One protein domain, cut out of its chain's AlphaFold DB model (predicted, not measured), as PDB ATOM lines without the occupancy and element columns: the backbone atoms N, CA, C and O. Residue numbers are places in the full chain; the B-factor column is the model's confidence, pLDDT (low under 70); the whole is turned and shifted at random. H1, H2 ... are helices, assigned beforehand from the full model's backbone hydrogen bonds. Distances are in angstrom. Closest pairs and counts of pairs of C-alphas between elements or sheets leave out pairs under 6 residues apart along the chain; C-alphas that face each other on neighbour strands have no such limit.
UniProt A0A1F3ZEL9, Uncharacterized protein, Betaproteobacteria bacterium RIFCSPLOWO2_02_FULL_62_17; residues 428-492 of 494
ATOM      1  N   LYS A 428      48.236 109.956 101.727       93.50
ATOM      2  CA  LYS A 428      47.775 110.523 100.455       93.50
ATOM      3  C   LYS A 428      48.931 110.670  99.463       93.50
ATOM      4  O   LYS A 428      48.810 110.188  98.344       93.50
ATOM      5  N   GLN A 429      50.040 111.273  99.892       92.44
ATOM      6  CA  GLN A 429      51.227 111.455  99.050       92.44
ATOM      7  C   GLN A 429      51.808 110.111  98.594       92.44
ATOM      8  O   GLN A 429      52.167 109.971  97.431       92.44
ATOM      9  N   PHE A 430      51.851 109.112  99.480       92.56
ATOM     10  CA  PHE A 430      52.337 107.776  99.131       92.56
ATOM     11  C   PHE A 430      51.414 107.081  98.112       92.56
ATOM     12  O   PHE A 430      51.883 106.527  97.124       92.56
ATOM     13  N   ILE A 431      50.093 107.157  98.303       91.88
ATOM     14  CA  ILE A 431      49.109 106.599  97.362       91.88
ATOM     15  C   ILE A 431      49.182 107.301  96.001       91.88
ATOM     16  O   ILE A 431      49.164 106.638  94.973       91.88
ATOM     17  N   GLU A 432      49.252 108.629  95.963       87.62
ATOM     18  CA  GLU A 432      49.316 109.371  94.697       87.62
ATOM     19  C   GLU A 432      50.601 109.065  93.926       87.62
ATOM     20  O   GLU A 432      50.545 108.874  92.714       87.62
ATOM     21  N   ARG A 433      51.731 108.947  94.633       89.62
ATOM     22  CA  ARG A 433      53.034 108.652  94.035       89.62
ATOM     23  C   ARG A 433      53.119 107.231  93.479       89.62
ATOM     24  O   ARG A 433      53.602 107.063  92.370       89.62
ATOM     25  N   TYR A 434      52.629 106.233  94.217       88.19
ATOM     26  CA  TYR A 434      52.881 104.822  93.899       88.19
ATOM     27  C   TYR A 434      51.641 104.031  93.467       88.19
ATOM     28  O   TYR A 434      51.719 102.831  93.249       88.19
ATOM     29  N   ALA A 435      50.458 104.636  93.355       86.19
ATOM     30  CA  ALA A 435      49.248 103.913  92.944       86.19
ATOM     31  C   ALA A 435      48.686 104.342  91.588       86.19
ATOM     32  O   ALA A 435      47.750 103.702  91.102       86.19
ATOM     33  N   ALA A 436      49.203 105.428  91.003       75.25
ATOM     34  CA  ALA A 436      48.609 106.076  89.834       75.25
ATOM     35  C   ALA A 436      48.560 105.164  88.596       75.25
ATOM     36  O   ALA A 436      47.578 105.197  87.858       75.25
ATOM     37  N   ASN A 437      49.564 104.298  88.429       69.38
ATOM     38  CA  ASN A 437      49.771 103.536  87.195       69.38
ATOM     39  C   ASN A 437      49.431 102.040  87.309       69.38
ATOM     40  O   ASN A 437      49.544 101.311  86.328       69.38
ATOM     41  N   VAL A 438      48.983 101.559  88.478       82.38
ATOM     42  CA  VAL A 438      48.676 100.132  88.693       82.38
ATOM     43  C   VAL A 438      47.196  99.908  88.954       82.38
ATOM     44  O   VAL A 438      46.595 100.442  89.893       82.38
ATOM     45  N   ARG A 439      46.597  99.041  88.131       82.25
ATOM     46  CA  ARG A 439      45.197  98.633  88.257       82.25
ATOM     47  C   ARG A 439      44.967  97.970  89.616       82.25
ATOM     48  O   ARG A 439      45.423  96.863  89.866       82.25
ATOM     49  N   GLY A 440      44.225  98.649  90.489       85.81
ATOM     50  CA  GLY A 440      43.923  98.166  91.840       85.81
ATOM     51  C   GLY A 440      44.924  98.598  92.917       85.81
ATOM     52  O   GLY A 440      44.595  98.469  94.096       85.81
ATOM     53  N   GLY A 441      46.060  99.208  92.555       89.50
ATOM     54  CA  GLY A 441      47.076  99.656  93.514       89.50
ATOM     55  C   GLY A 441      46.549 100.692  94.505       89.50
ATOM     56  O   GLY A 441      46.816 100.620  95.703       89.50
ATOM     57  N   LYS A 442      45.664 101.589  94.047       91.88
ATOM     58  CA  LYS A 442      45.021 102.582  94.926       91.88
ATOM     59  C   LYS A 442      44.140 101.914  95.978       91.88
ATOM     60  O   LYS A 442      44.218 102.255  97.151       91.88
ATOM     61  N   GLN A 443      43.336 100.931  95.565       90.31
ATOM     62  CA  GLN A 443      42.474 100.174  96.477       90.31
ATOM     63  C   GLN A 443      43.291  99.314  97.444       90.31
ATOM     64  O   GLN A 443      42.880  99.125  98.590       90.31
ATOM     65  N   PHE A 444      44.425  98.783  96.985       92.81
ATOM     66  CA  PHE A 444      45.363  98.065  97.830       92.81
ATOM     67  C   PHE A 444      45.943  98.987  98.909       92.81
ATOM     68  O   PHE A 444      45.743  98.714 100.095       92.81
ATOM     69  N   LEU A 445      46.604 100.079  98.522       92.31
ATOM     70  CA  LEU A 445      47.249 100.981  99.474       92.31
ATOM     71  C   LEU A 445      46.238 101.645 100.411       92.31
ATOM     72  O   LEU A 445      46.501 101.762 101.606       92.31
ATOM     73  N   ASP A 446      45.036 101.970  99.928       91.69
ATOM     74  CA  ASP A 446      43.945 102.419 100.794       91.69
ATOM     75  C   ASP A 446      43.623 101.387 101.886       91.69
ATOM     76  O   ASP A 446      43.493 101.749 103.055       91.69
ATOM     77  N   LYS A 447      43.526 100.094 101.542       90.06
ATOM     78  CA  LYS A 447      43.319  99.013 102.525       90.06
ATOM     79  C   LYS A 447      44.531  98.813 103.431       90.06
ATOM     80  O   LYS A 447      44.360  98.425 104.582       90.06
ATOM     81  N   TRP A 448      45.737  99.058 102.934       92.00
ATOM     82  CA  TRP A 448      46.976  98.915 103.693       92.00
ATOM     83  C   TRP A 448      47.113  99.993 104.778       92.00
ATOM     84  O   TRP A 448      47.428  99.671 105.925       92.00
ATOM     85  N   PHE A 449      46.749 101.243 104.457       93.06
ATOM     86  CA  PHE A 449      46.709 102.359 105.408       93.06
ATOM     87  C   PHE A 449      45.481 102.348 106.329       93.06
ATOM     88  O   PHE A 449      45.586 102.746 107.486       93.06
ATOM     89  N   LYS A 450      44.312 101.905 105.849       88.88
ATOM     90  CA  LYS A 450      43.055 101.918 106.630       88.88
ATOM     91  C   LYS A 450      42.778 100.604 107.375       88.88
ATOM     92  O   LYS A 450      41.914 100.574 108.248       88.88
ATOM     93  N   GLY A 451      43.514  99.538 107.052       83.00
ATOM     94  CA  GLY A 451      43.290  98.179 107.543       83.00
ATOM     95  C   GLY A 451      42.120  97.478 106.837       83.00
ATOM     96  O   GLY A 451      41.196  98.110 106.321       83.00
ATOM     97  N   LYS A 452      42.127  96.138 106.824       65.56
ATOM     98  CA  LYS A 452      40.942  95.340 106.466       65.56
ATOM     99  C   LYS A 452      40.045  95.277 107.703       65.56
ATOM    100  O   LYS A 452      40.324  94.537 108.638       65.56
ATOM    101  N   THR A 453      38.979  96.062 107.750       54.91
ATOM    102  CA  THR A 453      38.008  95.990 108.848       54.91
ATOM    103  C   THR A 453      37.440  94.571 108.992       54.91
ATOM    104  O   THR A 453      36.849  94.049 108.049       54.91
ATOM    105  N   ARG A 454      37.602  93.960 110.183       51.84
ATOM    106  CA  ARG A 454      36.561  93.167 110.889       51.84
ATOM    107  C   ARG A 454      36.949  92.648 112.285       51.84
ATOM    108  O   ARG A 454      36.039  92.292 113.028       51.84
ATOM    109  N   LYS A 455      38.221  92.653 112.706       63.44
ATOM    110  CA  LYS A 455      38.588  92.346 114.107       63.44
ATOM    111  C   LYS A 455      38.806  93.630 114.911       63.44
ATOM    112  O   LYS A 455      39.658  94.450 114.585       63.44
ATOM    113  N   LYS A 456      38.005  93.820 115.964       74.69
ATOM    114  CA  LYS A 456      38.119  94.950 116.897       74.69
ATOM    115  C   LYS A 456      39.489  94.880 117.588       74.69
ATOM    116  O   LYS A 456      39.709  93.976 118.383       74.69
ATOM    117  N   GLY A 457      40.385  95.819 117.274       78.12
ATOM    118  CA  GLY A 457      41.704  95.953 117.912       78.12
ATOM    119  C   GLY A 457      42.920  95.724 117.007       78.12
ATOM    120  O   GLY A 457      44.037  95.974 117.448       78.12
ATOM    121  N   GLU A 458      42.738  95.297 115.756       81.25
ATOM    122  CA  GLU A 458      43.855  95.111 114.820       81.25
ATOM    123  C   GLU A 458      44.260  96.453 114.185       81.25
ATOM    124  O   GLU A 458      43.412  97.178 113.655       81.25
ATOM    125  N   LYS A 459      45.545  96.817 114.277       85.69
ATOM    126  CA  LYS A 459      46.080  98.037 113.652       85.69
ATOM    127  C   LYS A 459      46.299  97.806 112.147       85.69
ATOM    128  O   LYS A 459      46.642  96.690 111.761       85.69
ATOM    129  N   PRO A 460      46.135  98.832 111.289       89.06
ATOM    130  CA  PRO A 460      46.517  98.741 109.881       89.06
ATOM    131  C   PRO A 460      47.986  98.340 109.713       89.06
ATOM    132  O   PRO A 460      48.833  98.765 110.497       89.06
ATOM    133  N   ALA A 461      48.296  97.578 108.663       90.38
ATOM    134  CA  ALA A 461      49.658  97.120 108.384       90.38
ATOM    135  C   ALA A 461      50.649  98.281 108.189       90.38
ATOM    136  O   ALA A 461      51.807  98.162 108.573       90.38
ATOM    137  N   ALA A 462      50.194  99.426 107.668       92.38
ATOM    138  CA  ALA A 462      51.044 100.606 107.518       92.38
ATOM    139  C   ALA A 462      51.401 101.293 108.857       92.38
ATOM    140  O   ALA A 462      52.348 102.074 108.921       92.38
ATOM    141  N   GLU A 463      50.662 101.021 109.940       94.00
ATOM    142  CA  GLU A 463      50.812 101.735 111.217       94.00
ATOM    143  C   GLU A 463      52.156 101.458 111.901       94.00
ATOM    144  O   GLU A 463      52.644 102.296 112.656       94.00
ATOM    145  N   GLN A 464      52.789 100.322 111.591       93.38
ATOM    146  CA  GLN A 464      54.136  99.997 112.071       93.38
ATOM    147  C   GLN A 464      55.226 100.925 111.505       93.38
ATOM    148  O   GLN A 464      56.311 100.996 112.068       93.38
ATOM    149  N   PHE A 465      54.941 101.663 110.425       94.94
ATOM    150  CA  PHE A 465      55.889 102.590 109.796       94.94
ATOM    151  C   PHE A 465      55.651 104.050 110.191       94.94
ATOM    152  O   PHE A 465      56.256 104.953 109.609       94.94
ATOM    153  N   ARG A 466      54.743 104.315 111.135       94.75
ATOM    154  CA  ARG A 466      54.445 105.677 111.583       94.75
ATOM    155  C   ARG A 466      55.640 106.244 112.350       94.75
ATOM    156  O   ARG A 466      56.159 105.590 113.248       94.75
ATOM    157  N   LEU A 467      56.060 107.465 112.020       93.00
ATOM    158  CA  LEU A 467      57.166 108.122 112.719       93.00
ATOM    159  C   LEU A 467      56.716 108.595 114.110       93.00
ATOM    160  O   LEU A 467      55.654 109.216 114.253       93.00
ATOM    161  N   ASP A 468      57.532 108.338 115.131       88.88
ATOM    162  CA  ASP A 468      57.243 108.732 116.510       88.88
ATOM    163  C   ASP A 468      57.076 110.249 116.653       88.88
ATOM    164  O   ASP A 468      57.767 111.047 116.023       88.88
ATOM    165  N   GLY A 469      56.099 110.661 117.463       87.75
ATOM    166  CA  GLY A 469      55.786 112.078 117.686       87.75
ATOM    167  C   GLY A 469      55.105 112.788 116.509       87.75
ATOM    168  O   GLY A 469      54.739 113.955 116.636       87.75
ATOM    169  N   SER A 470      54.871 112.103 115.385       83.50
ATOM    170  CA  SER A 470      54.254 112.694 114.198       83.50
ATOM    171  C   SER A 470      52.861 112.114 113.928       83.50
ATOM    172  O   SER A 470      52.632 110.902 113.897       83.50
ATOM    173  N   ARG A 471      51.873 112.993 113.740       87.00
ATOM    174  CA  ARG A 471      50.503 112.565 113.439       87.00
ATOM    175  C   ARG A 471      50.355 112.348 111.934       87.00
ATOM    176  O   ARG A 471      50.342 113.308 111.173       87.00
ATOM    177  N   GLY A 472      50.209 111.087 111.523       90.44
ATOM    178  CA  GLY A 472      49.903 110.718 110.134       90.44
ATOM    179  C   GLY A 472      51.072 110.852 109.157       90.44
ATOM    180  O   GLY A 472      50.841 111.013 107.959       90.44
ATOM    181  N   ARG A 473      52.311 110.809 109.657       94.75
ATOM    182  CA  ARG A 473      53.527 110.767 108.841       94.75
ATOM    183  C   ARG A 473      54.188 109.403 109.002       94.75
ATOM    184  O   ARG A 473      54.254 108.861 110.105       94.75
ATOM    185  N   TYR A 474      54.653 108.862 107.890       95.12
ATOM    186  CA  TYR A 474      55.179 107.509 107.793       95.12
ATOM    187  C   TYR A 474      56.588 107.534 107.197       95.12
ATOM    188  O   TYR A 474      56.925 108.425 106.415       95.12
ATOM    189  N   ASN A 475      57.411 106.562 107.576       93.94
ATOM    190  CA  ASN A 475      58.730 106.354 106.997       93.94
ATOM    191  C   ASN A 475      58.571 105.724 105.605       93.94
ATOM    192  O   ASN A 475      58.280 104.535 105.483       93.94
ATOM    193  N   GLU A 476      58.732 106.540 104.561       93.44
ATOM    194  CA  GLU A 476      58.553 106.129 103.163       93.44
ATOM    195  C   GLU A 476      59.449 104.947 102.783       93.44
ATOM    196  O   GLU A 476      58.973 103.958 102.225       93.44
ATOM    197  N   SER A 477      60.731 105.015 103.139       87.12
ATOM    198  CA  SER A 477      61.712 103.987 102.798       87.12
ATOM    199  C   SER A 477      61.397 102.649 103.475       87.12
ATOM    200  O   SER A 477      61.487 101.605 102.833       87.12
ATOM    201  N   ALA A 478      60.961 102.670 104.740       92.44
ATOM    202  CA  ALA A 478      60.554 101.458 105.455       92.44
ATOM    203  C   ALA A 478      59.285 100.829 104.853       92.44
ATOM    204  O   ALA A 478      59.199  99.609 104.734       92.44
ATOM    205  N   MET A 479      58.329 101.654 104.415       93.88
ATOM    206  CA  MET A 479      57.121 101.183 103.732       93.88
ATOM    207  C   MET A 479      57.440 100.488 102.403       93.88
ATOM    208  O   MET A 479      56.928  99.399 102.145       93.88
ATOM    209  N   LEU A 480      58.302 101.087 101.575       90.62
ATOM    210  CA  LEU A 480      58.720 100.493 100.301       90.62
ATOM    211  C   LEU A 480      59.488  99.181 100.509       90.62
ATOM    212  O   LEU A 480      59.244  98.212  99.791       90.62
ATOM    213  N   ALA A 481      60.377  99.135 101.507       88.00
ATOM    214  CA  ALA A 481      61.121  97.928 101.852       88.00
ATOM    215  C   ALA A 481      60.188  96.780 102.269       88.00
ATOM    216  O   ALA A 481      60.325  95.671 101.759       88.00
ATOM    217  N   ALA A 482      59.191  97.059 103.113       92.88
ATOM    218  CA  ALA A 482      58.232  96.052 103.556       92.88
ATOM    219  C   ALA A 482      57.360  95.515 102.410       92.88
ATOM    220  O   ALA A 482      57.181  94.309 102.280       92.88
ATOM    221  N   LEU A 483      56.865  96.385 101.522       91.19
ATOM    222  CA  LEU A 483      56.093  95.949 100.350       91.19
ATOM    223  C   LEU A 483      56.920  95.073  99.401       91.19
ATOM    224  O   LEU A 483      56.381  94.160  98.771       91.19
ATOM    225  N   LYS A 484      58.229  95.332  99.314       86.50
ATOM    226  CA  LYS A 484      59.175  94.510  98.559       86.50
ATOM    227  C   LYS A 484      59.393  93.144  99.204       86.50
ATOM    228  O   LYS A 484      59.329  92.142  98.500       86.50
ATOM    229  N   GLU A 485      59.597  93.100 100.516       89.50
ATOM    230  CA  GLU A 485      59.772  91.853 101.269       89.50
ATOM    231  C   GLU A 485      58.514  90.970 101.231       89.50
ATOM    232  O   GLU A 485      58.612  89.758 101.058       89.50
ATOM    233  N   GLU A 486      57.323  91.572 101.282       89.00
ATOM    234  CA  GLU A 486      56.047  90.857 101.150       89.00
ATOM    235  C   GLU A 486      55.776  90.343  99.716       89.00
ATOM    236  O   GLU A 486      54.781  89.652  99.494       89.00
ATOM    237  N   GLY A 487      56.612  90.688  98.727       88.69
ATOM    238  CA  GLY A 487      56.385  90.349  97.315       88.69
ATOM    239  C   GLY A 487      55.215  91.114  96.682       88.69
ATOM    240  O   GLY A 487      54.667  90.689  95.669       88.69
ATOM    241  N   ARG A 488      54.818  92.242  97.280       87.81
ATOM    242  CA  ARG A 488      53.644  93.050  96.895       87.81
ATOM    243  C   ARG A 488      54.018  94.357  96.215       87.81
ATOM    244  O   ARG A 488      53.168  95.207  95.972       87.81
ATOM    245  N   TYR A 489      55.296  94.514  95.894       82.50
ATOM    246  CA  TYR A 489      55.834  95.695  95.238       82.50
ATOM    247  C   TYR A 489      55.184  95.952  93.875       82.50
ATOM    248  O   TYR A 489      54.926  97.093  93.533       82.50
ATOM    249  N   SER A 490      54.811  94.899  93.140       81.75
ATOM    250  CA  SER A 490      54.080  95.008  91.870       81.75
ATOM    251  C   SER A 490      52.643  95.526  92.015       81.75
ATOM    252  O   SER A 490      52.010  95.864  91.018       81.75
ATOM    253  N   GLU A 491      52.090  95.566  93.234       80.69
ATOM    254  CA  GLU A 491      50.771  96.158  93.500       80.69
ATOM    255  C   GLU A 491      50.829  97.693  93.579       80.69
ATOM    256  O   GLU A 491      49.783  98.339  93.652       80.69
ATOM    257  N   ILE A 492      52.027  98.282  93.555       78.56
ATOM    258  CA  ILE A 492      52.247  99.724  93.541       78.56
ATOM    259  C   ILE A 492      53.067 100.085  92.293       78.56
ATOM    260  O   ILE A 492      54.094  99.483  92.009       78.56
TER     261      ILE A 492
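This is residues 428 to 492 of the 494 residues of an uncharacterized protein of Betaproteobacteria bacterium RIFCSPLOWO2_02_FULL_62_17 (UniProt A0A1F3ZEL9). A helical hairpin, H1 and H2, lies across from H4, and short H3 bridges H2 and H4 at one end; the loop of residues 453 to 458 sticks out. The 65 printed residues hold four named helices, H1 to H4 in order, and no named strand: all helix. The whole is compact, radius of gyration of the C-alphas 11.8 A, spanning 30 by 27 by 22 A.

H1, residues 428 to 435, touches H2, residues 441 to 450, closest at C-alphas 435 and 441, 4.8 A; this hairpin runs opposite ways at a steep tilt of 37 degrees, only just past shallow. H2 touches H3, residues 461 to 465, closest at C-alphas 449 and 462, 5.1 A. H3 touches H4, residues 476 to 485, closest at C-alphas 465 and 479, 6.3 A. H2 and H4 are apart. In H1, H2 and H4 every O i to N i+4 pair is within hydrogen-bond range; in H3 0 of 1, with 1 of 2 O i to N i+3 pairs.

H1, 10.1 A long, begins at C-alpha 428 (47.775, 110.523, 100.455). H2 is 13.9 A, H3 8.4 A. H4, 14.5 A, ends at C-alpha 485 (59.772, 91.853, 101.269).

The C-alphas farthest apart, of Arg 439 and Gly 469, are 34.0 A apart. The printed part has no cut and no long link. pLDDT is under 70 at residues 437 and 452 to 455.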